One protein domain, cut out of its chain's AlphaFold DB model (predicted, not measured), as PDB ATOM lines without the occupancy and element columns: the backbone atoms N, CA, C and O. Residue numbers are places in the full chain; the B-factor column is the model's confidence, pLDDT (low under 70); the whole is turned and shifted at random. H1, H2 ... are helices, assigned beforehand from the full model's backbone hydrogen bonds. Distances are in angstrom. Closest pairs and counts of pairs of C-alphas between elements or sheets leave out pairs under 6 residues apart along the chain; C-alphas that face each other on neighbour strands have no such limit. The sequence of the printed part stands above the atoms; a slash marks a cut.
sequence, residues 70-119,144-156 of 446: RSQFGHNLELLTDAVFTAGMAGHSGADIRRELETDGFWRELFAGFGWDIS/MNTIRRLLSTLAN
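What this domain is: This is residues 70 to 119 and 144 to 156 of the 446 residues of the protein "C3H1-type domain-containing protein" of Calocera cornea HHB12733 (UniProt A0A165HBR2). The long helix H1 and H2 make a V, H3 turns off the far end of H2 at about a right angle, and H4 covers one side of the V, with Ala 155 on H2. The printed part has 63 residues with four named helices, H1 to H4 along the chain, and no named strand: all helix. It is compact, with radius of gyration of the C-alphas 11.6 A and spans of 29 by 26 by 20 A.

Where its parts are: H1, residues 70 to 89, is 27.7 A long and begins at C-alpha 70 (-0.506, 13.313, -60.807). H2 is residues 94 to 102 and H3 residues 104 to 113. H4, residues 144 to 156, is 18.4 A long and ends at C-alpha 156 (0.331, 13.967, -36.129).

How they stand to each other: H1 touches H2 with residues 84 to 88 alone, opposite ways at a steep tilt of 49 degrees; the closest C-alphas, of Gly 88 and Gly 94, are 7.2 A apart. H1 and H4 are near each other, with 12 pairs of C-alphas within 10 A. H1 and H3 are only just apart, at 8.4 A. H2 and H4 only just touch, with 3 pairs of C-alphas within 8 A, the closest those of Arg 98 and Ala 155 at 6.6 A; the tilt is shallow, 18 degrees, opposite ways. H2 and H3, about perpendicular at 81 degrees, are close but not clearly touching; the closest C-alphas, of Glu 100 and Phe 106, are 5.9 A apart. H3 and H4 are apart. In H1, H2, H3 and H4 every O i to N i+4 pair is within hydrogen-bond range.

The domain as a whole: The farthest C-alphas, of Arg 70 and Gly 91, are 31.6 A apart. Residues 120 to 143 are not printed; C-alphas 119 and 144 are 15.6 A apart across the cut. The links H1 to H2 and H2 to H3 are tight. Mean pLDDT of the printed part is 75.9, with 11 residues under 70, among them 117 to 119 and 154 to 156.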
ATOM      1  N   ARG A  70       0.522  13.300 -61.857       82.38
ATOM      2  CA  ARG A  70      -0.506  13.313 -60.807       82.38
ATOM      3  C   ARG A  70      -1.029  11.917 -60.493       82.38
ATOM      4  O   ARG A  70      -1.230  11.641 -59.323       82.38
ATOM      5  N   SER A  71      -1.210  11.052 -61.489       85.12
ATOM      6  CA  SER A  71      -1.651   9.673 -61.273       85.12
ATOM      7  C   SER A  71      -0.556   8.845 -60.619       85.12
ATOM      8  O   SER A  71      -0.842   8.136 -59.670       85.12
ATOM      9  N   GLN A  72       0.708   9.001 -61.031       81.62
ATOM     10  CA  GLN A  72       1.828   8.357 -60.342       81.62
ATOM     11  C   GLN A  72       2.006   8.890 -58.920       81.62
ATOM     12  O   GLN A  72       2.290   8.126 -58.012       81.62
ATOM     13  N   PHE A  73       1.843  10.199 -58.700       77.81
ATOM     14  CA  PHE A  73       1.899  10.753 -57.348       77.81
ATOM     15  C   PHE A  73       0.725  10.269 -56.492       77.81
ATOM     16  O   PHE A  73       0.935   9.946 -55.334       77.81
ATOM     17  N   GLY A  74      -0.480  10.196 -57.060       78.00
ATOM     18  CA  GLY A  74      -1.662   9.655 -56.394       78.00
ATOM     19  C   GLY A  74      -1.479   8.189 -56.024       78.00
ATOM     20  O   GLY A  74      -1.665   7.850 -54.869       78.00
ATOM     21  N   HIS A  75      -1.009   7.362 -56.958       77.38
ATOM     22  CA  HIS A  75      -0.739   5.948 -56.714       77.38
ATOM     23  C   HIS A  75       0.375   5.737 -55.679       77.38
ATOM     24  O   HIS A  75       0.226   4.941 -54.763       77.38
ATOM     25  N   ASN A  76       1.463   6.511 -55.750       80.31
ATOM     26  CA  ASN A  76       2.516   6.448 -54.735       80.31
ATOM     27  C   ASN A  76       2.023   6.933 -53.364       80.31
ATOM     28  O   ASN A  76       2.460   6.409 -52.347       80.31
ATOM     29  N   LEU A  77       1.138   7.936 -53.324       83.50
ATOM     30  CA  LEU A  77       0.521   8.403 -52.084       83.50
ATOM     31  C   LEU A  77      -0.447   7.355 -51.522       83.50
ATOM     32  O   LEU A  77      -0.481   7.184 -50.315       83.50
ATOM     33  N   GLU A  78      -1.176   6.650 -52.383       80.19
ATOM     34  CA  GLU A  78      -2.098   5.572 -52.023       80.19
ATOM     35  C   GLU A  78      -1.350   4.372 -51.429       80.19
ATOM     36  O   GLU A  78      -1.650   3.974 -50.308       80.19
ATOM     37  N   LEU A  79      -0.298   3.886 -52.104       81.31
ATOM     38  CA  LEU A  79       0.587   2.827 -51.594       81.31
ATOM     39  C   LEU A  79       1.208   3.195 -50.244       81.31
ATOM     40  O   LEU A  79       1.337   2.373 -49.343       81.31
ATOM     41  N   LEU A  80       1.588   4.459 -50.099       83.00
ATOM     42  CA  LEU A  80       2.150   4.987 -48.869       83.00
ATOM     43  C   LEU A  80       1.103   5.066 -47.747       83.00
ATOM     44  O   LEU A  80       1.406   4.703 -46.612       83.00
ATOM     45  N   THR A  81      -0.116   5.532 -48.030       83.31
ATOM     46  CA  THR A  81      -1.198   5.534 -47.035       83.31
ATOM     47  C   THR A  81      -1.599   4.122 -46.635       83.31
ATOM     48  O   THR A  81      -1.841   3.896 -45.454       83.31
ATOM     49  N   ASP A  82      -1.604   3.177 -47.576       82.38
ATOM     50  CA  ASP A  82      -1.912   1.771 -47.322       82.38
ATOM     51  C   ASP A  82      -0.827   1.103 -46.466       82.38
ATOM     52  O   ASP A  82      -1.133   0.415 -45.495       82.38
ATOM     53  N   ALA A  83       0.452   1.403 -46.723       79.44
ATOM     54  CA  ALA A  83       1.562   0.948 -45.887       79.44
ATOM     55  C   ALA A  83       1.477   1.497 -44.451       79.44
ATOM     56  O   ALA A  83       1.644   0.745 -43.492       79.44
ATOM     57  N   VAL A  84       1.179   2.793 -44.285       80.19
ATOM     58  CA  VAL A  84       1.008   3.409 -42.956       80.19
ATOM     59  C   VAL A  84      -0.209   2.827 -42.232       80.19
ATOM     60  O   VAL A  84      -0.134   2.550 -41.036       80.19
ATOM     61  N   PHE A  85      -1.316   2.608 -42.942       82.88
ATOM     62  CA  PHE A  85      -2.519   2.006 -42.371       82.88
ATOM     63  C   PHE A  85      -2.283   0.547 -41.964       82.88
ATOM     64  O   PHE A  85      -2.628   0.158 -40.852       82.88
ATOM     65  N   THR A  86      -1.622  -0.239 -42.814       80.62
ATOM     66  CA  THR A  86      -1.255  -1.633 -42.532       80.62
ATOM     67  C   THR A  86      -0.323  -1.728 -41.324       80.62
ATOM     68  O   THR A  86      -0.529  -2.581 -40.463       80.62
ATOM     69  N   ALA A  87       0.653  -0.822 -41.199       75.62
ATOM     70  CA  ALA A  87       1.510  -0.739 -40.015       75.62
ATOM     71  C   ALA A  87       0.705  -0.401 -38.746       75.62
ATOM     72  O   ALA A  87       0.906  -1.028 -37.707       75.62
ATOM     73  N   GLY A  88      -0.255   0.525 -38.834       76.88
ATOM     74  CA  GLY A  88      -1.176   0.823 -37.730       76.88
ATOM     75  C   GLY A  88      -2.031  -0.382 -37.325       76.88
ATOM     76  O   GLY A  88      -2.152  -0.687 -36.141       76.88
ATOM     77  N   MET A  89      -2.565  -1.120 -38.301       75.19
ATOM     78  CA  MET A  89      -3.367  -2.329 -38.070       75.19
ATOM     79  C   MET A  89      -2.552  -3.492 -37.491       75.19
ATOM     80  O   MET A  89      -3.093  -4.304 -36.747       75.19
ATOM     81  N   ALA A  90      -1.250  -3.560 -37.777       80.25
ATOM     82  CA  ALA A  90      -0.342  -4.544 -37.189       80.25
ATOM     83  C   ALA A  90       0.000  -4.259 -35.709       80.25
ATOM     84  O   ALA A  90       0.815  -4.965 -35.117       80.25
ATOM     85  N   GLY A  91      -0.628  -3.247 -35.096       82.31
ATOM     86  CA  GLY A  91      -0.476  -2.927 -33.677       82.31
ATOM     87  C   GLY A  91       0.741  -2.060 -33.360       82.31
ATOM     88  O   GLY A  91       1.080  -1.905 -32.186       82.31
ATOM     89  N   HIS A  92       1.399  -1.475 -34.366       77.25
ATOM     90  CA  HIS A  92       2.417  -0.462 -34.108       77.25
ATOM     91  C   HIS A  92       1.742   0.785 -33.539       77.25
ATOM     92  O   HIS A  92       0.838   1.357 -34.150       77.25
ATOM     93  N   SER A  93       2.181   1.222 -32.358       83.75
ATOM     94  CA  SER A  93       1.645   2.439 -31.759       83.75
ATOM     95  C   SER A  93       1.947   3.649 -32.654       83.75
ATOM     96  O   SER A  93       2.970   3.694 -33.345       83.75
ATOM     97  N   GLY A  94       1.106   4.686 -32.607       77.94
ATOM     98  CA  GLY A  94       1.372   5.943 -33.324       77.94
ATOM     99  C   GLY A  94       2.712   6.597 -32.940       77.94
ATOM    100  O   GLY A  94       3.251   7.418 -33.690       77.94
ATOM    101  N   ALA A  95       3.284   6.235 -31.787       79.62
ATOM    102  CA  ALA A  95       4.628   6.628 -31.370       79.62
ATOM    103  C   ALA A  95       5.726   5.803 -32.068       79.62
ATOM    104  O   ALA A  95       6.727   6.380 -32.495       79.62
ATOM    105  N   ASP A  96       5.528   4.495 -32.246       78.25
ATOM    106  CA  ASP A  96       6.474   3.618 -32.949       78.25
ATOM    107  C   ASP A  96       6.525   3.940 -34.442       78.25
ATOM    108  O   ASP A  96       7.613   4.095 -34.992       78.25
ATOM    109  N   ILE A  97       5.367   4.188 -35.066       76.00
ATOM    110  CA  ILE A  97       5.288   4.630 -36.466       76.00
ATOM    111  C   ILE A  97       6.030   5.961 -36.651       76.00
ATOM    112  O   ILE A  97       6.746   6.141 -37.634       76.00
ATOM    113  N   ARG A  98       5.922   6.904 -35.702       74.88
ATOM    114  CA  ARG A  98       6.683   8.166 -35.759       74.88
ATOM    115  C   ARG A  98       8.171   7.957 -35.582       74.88
ATOM    116  O   ARG A  98       8.951   8.563 -36.309       74.88
ATOM    117  N   ARG A  99       8.564   7.099 -34.643       80.50
ATOM    118  CA  ARG A  99       9.968   6.775 -34.404       80.50
ATOM    119  C   ARG A  99      10.593   6.148 -35.644       80.50
ATOM    120  O   ARG A  99      11.684   6.553 -36.028       80.50
ATOM    121  N   GLU A 100       9.891   5.225 -36.293       76.19
ATOM    122  CA  GLU A 100      10.319   4.627 -37.555       76.19
ATOM    123  C   GLU A 100      10.340   5.656 -38.689       76.19
ATOM    124  O   GLU A 100      11.362   5.769 -39.363       76.19
ATOM    125  N   LEU A 101       9.310   6.501 -38.834       77.00
ATOM    126  CA  LEU A 101       9.281   7.614 -39.798       77.00
ATOM    127  C   LEU A 101      10.387   8.655 -39.564       77.00
ATOM    128  O   LEU A 101      10.755   9.370 -40.492       77.00
ATOM    129  N   GLU A 102      10.916   8.796 -38.355       78.06
ATOM    130  CA  GLU A 102      12.060   9.670 -38.074       78.06
ATOM    131  C   GLU A 102      13.401   8.984 -38.356       78.06
ATOM    132  O   GLU A 102      14.404   9.668 -38.582       78.06
ATOM    133  N   THR A 103      13.437   7.649 -38.401       83.38
ATOM    134  CA  THR A 103      14.648   6.934 -38.799       83.38
ATOM    135  C   THR A 103      14.873   7.021 -40.306       83.38
ATOM    136  O   THR A 103      13.995   6.763 -41.127       83.38
ATOM    137  N   ASP A 104      16.115   7.315 -40.696       74.44
ATOM    138  CA  ASP A 104      16.526   7.271 -42.103       74.44
ATOM    139  C   ASP A 104      16.356   5.871 -42.725       74.44
ATOM    140  O   ASP A 104      16.309   5.757 -43.948       74.44
ATOM    141  N   GLY A 105      16.275   4.814 -41.905       80.44
ATOM    142  CA  GLY A 105      16.089   3.429 -42.343       80.44
ATOM    143  C   GLY A 105      14.745   3.207 -43.033       80.44
ATOM    144  O   GLY A 105      14.730   2.748 -44.172       80.44
ATOM    145  N   PHE A 106      13.649   3.637 -42.400       79.75
ATOM    146  CA  PHE A 106      12.302   3.527 -42.966       79.75
ATOM    147  C   PHE A 106      12.205   4.207 -44.332       79.75
ATOM    148  O   PHE A 106      11.739   3.614 -45.300       79.75
ATOM    149  N   TRP A 107      12.702   5.443 -44.450       77.88
ATOM    150  CA  TRP A 107      12.671   6.149 -45.731       77.88
ATOM    151  C   TRP A 107      13.525   5.462 -46.787       77.88
ATOM    152  O   TRP A 107      13.111   5.419 -47.937       77.88
ATOM    153  N   ARG A 108      14.697   4.925 -46.435       78.56
ATOM    154  CA  ARG A 108      15.529   4.189 -47.397       78.56
ATOM    155  C   ARG A 108      14.830   2.941 -47.905       78.56
ATOM    156  O   ARG A 108      14.872   2.704 -49.102       78.56
ATOM    157  N   GLU A 109      14.189   2.180 -47.028       76.00
ATOM    158  CA  GLU A 109      13.495   0.945 -47.396       76.00
ATOM    159  C   GLU A 109      12.230   1.237 -48.216       76.00
ATOM    160  O   GLU A 109      12.031   0.662 -49.287       76.00
ATOM    161  N   LEU A 110      11.450   2.238 -47.798       75.56
ATOM    162  CA  LEU A 110      10.285   2.731 -48.527       75.56
ATOM    163  C   LEU A 110      10.669   3.259 -49.922       75.56
ATOM    164  O   LEU A 110      10.041   2.910 -50.918       75.56
ATOM    165  N   PHE A 111      11.717   4.084 -50.020       75.94
ATOM    166  CA  PHE A 111      12.183   4.626 -51.298       75.94
ATOM    167  C   PHE A 111      12.859   3.567 -52.175       75.94
ATOM    168  O   PHE A 111      12.637   3.581 -53.384       75.94
ATOM    169  N   ALA A 112      13.579   2.603 -51.601       77.12
ATOM    170  CA  ALA A 112      14.103   1.457 -52.341       77.12
ATOM    171  C   ALA A 112      12.974   0.626 -52.974       77.12
ATOM    172  O   ALA A 112      13.097   0.229 -54.130       77.12
ATOM    173  N   GLY A 113      11.838   0.461 -52.283       67.25
ATOM    174  CA  GLY A 113      10.628  -0.155 -52.846       67.25
ATOM    175  C   GLY A 113      10.030   0.607 -54.039       67.25
ATOM    176  O   GLY A 113       9.423  -0.000 -54.915       67.25
ATOM    177  N   PHE A 114      10.262   1.922 -54.130       64.00
ATOM    178  CA  PHE A 114       9.915   2.752 -55.295       64.00
ATOM    179  C   PHE A 114      11.026   2.810 -56.365       64.00
ATOM    180  O   PHE A 114      10.935   3.614 -57.298       64.00
ATOM    181  N   GLY A 115      12.095   2.015 -56.230       66.12
ATOM    182  CA  GLY A 115      13.269   2.048 -57.112       66.12
ATOM    183  C   GLY A 115      14.158   3.286 -56.927       66.12
ATOM    184  O   GLY A 115      14.961   3.616 -57.796       66.12
ATOM    185  N   TRP A 116      14.005   4.021 -55.822       70.19
ATOM    186  CA  TRP A 116      14.827   5.182 -55.479       70.19
ATOM    187  C   TRP A 116      15.934   4.763 -54.517       70.19
ATOM    188  O   TRP A 116      15.789   4.853 -53.298       70.19
ATOM    189  N   ASP A 117      17.071   4.338 -55.061       66.31
ATOM    190  CA  ASP A 117      18.250   4.090 -54.238       66.31
ATOM    191  C   ASP A 117      18.959   5.414 -53.898       66.31
ATOM    192  O   ASP A 117      19.692   6.006 -54.691       66.31
ATOM    193  N   ILE A 118      18.716   5.911 -52.684       59.88
ATOM    194  CA  ILE A 118      19.320   7.147 -52.155       59.88
ATOM    195  C   ILE A 118      20.847   7.005 -52.009       59.88
ATOM    196  O   ILE A 118      21.565   8.008 -51.998       59.88
ATOM    197  N   SER A 119      21.363   5.775 -51.927       61.81
ATOM    198  CA  SER A 119      22.785   5.475 -51.718       61.81
ATOM    199  C   SER A 119      23.636   5.803 -52.944       61.81
ATOM    200  O   SER A 119      24.759   6.289 -52.808       61.81
ATOM    201  N   MET A 144       9.951  15.663 -52.737       68.25
ATOM    202  CA  MET A 144      10.322  14.911 -51.524       68.25
ATOM    203  C   MET A 144       9.945  15.647 -50.235       68.25
ATOM    204  O   MET A 144       9.376  15.058 -49.318       68.25
ATOM    205  N   ASN A 145      10.212  16.955 -50.166       72.31
ATOM    206  CA  ASN A 145       9.858  17.751 -48.990       72.31
ATOM    207  C   ASN A 145       8.343  17.882 -48.797       72.31
ATOM    208  O   ASN A 145       7.878  17.932 -47.658       72.31
ATOM    209  N   THR A 146       7.556  17.922 -49.876       73.50
ATOM    210  CA  THR A 146       6.089  17.859 -49.774       73.50
ATOM    211  C   THR A 146       5.602  16.514 -49.248       73.50
ATOM    212  O   THR A 146       4.739  16.514 -48.375       73.50
ATOM    213  N   ILE A 147       6.174  15.393 -49.702       72.50
ATOM    214  CA  ILE A 147       5.809  14.050 -49.217       72.50
ATOM    215  C   ILE A 147       6.128  13.916 -47.722       72.50
ATOM    216  O   ILE A 147       5.245  13.562 -46.943       72.50
ATOM    217  N   ARG A 148       7.336  14.314 -47.291       71.94
ATOM    218  CA  ARG A 148       7.713  14.337 -45.863       71.94
ATOM    219  C   ARG A 148       6.754  15.171 -45.014       71.94
ATOM    220  O   ARG A 148       6.353  14.730 -43.941       71.94
ATOM    221  N   ARG A 149       6.358  16.361 -45.487       73.44
ATOM    222  CA  ARG A 149       5.402  17.221 -44.770       73.44
ATOM    223  C   ARG A 149       4.012  16.598 -44.673       73.44
ATOM    224  O   ARG A 149       3.413  16.669 -43.606       73.44
ATOM    225  N   LEU A 150       3.507  15.998 -45.752       74.00
ATOM    226  CA  LEU A 150       2.196  15.340 -45.754       74.00
ATOM    227  C   LEU A 150       2.166  14.161 -44.778       74.00
ATOM    228  O   LEU A 150       1.260  14.085 -43.955       74.00
ATOM    229  N   LEU A 151       3.198  13.317 -44.793       72.19
ATOM    230  CA  LEU A 151       3.325  12.179 -43.878       72.19
ATOM    231  C   LEU A 151       3.475  12.592 -42.420       72.19
ATOM    232  O   LEU A 151       2.801  12.039 -41.560       72.19
ATOM    233  N   SER A 152       4.278  13.621 -42.149       68.31
ATOM    234  CA  SER A 152       4.381  14.184 -40.796       68.31
ATOM    235  C   SER A 152       3.025  14.714 -40.316       68.31
ATOM    236  O   SER A 152       2.678  14.577 -39.150       68.31
ATOM    237  N   THR A 153       2.229  15.300 -41.218       70.56
ATOM    238  CA  THR A 153       0.887  15.802 -40.885       70.56
ATOM    239  C   THR A 153      -0.088  14.655 -40.609       70.56
ATOM    240  O   THR A 153      -0.852  14.739 -39.655       70.56
ATOM    241  N   LEU A 154      -0.048  13.571 -41.392       67.38
ATOM    242  CA  LEU A 154      -0.868  12.374 -41.160       67.38
ATOM    243  C   LEU A 154      -0.509  11.678 -39.844       67.38
ATOM    244  O   LEU A 154      -1.404  11.372 -39.061       67.38
ATOM    245  N   ALA A 155       0.784  11.510 -39.557       65.56
ATOM    246  CA  ALA A 155       1.256  10.928 -38.303       65.56
ATOM    247  C   ALA A 155       0.838  11.758 -37.076       65.56
ATOM    248  O   ALA A 155       0.468  11.199 -36.051       65.56
ATOM    249  N   ASN A 156       0.825  13.090 -37.193       69.31
ATOM    250  CA  ASN A 156       0.331  13.967 -36.129       69.31
ATOM    251  C   ASN A 156      -1.188  13.871 -35.917       69.31
ATOM    252  O   ASN A 156      -1.651  14.119 -34.810       69.31
TER     253      ASN A 156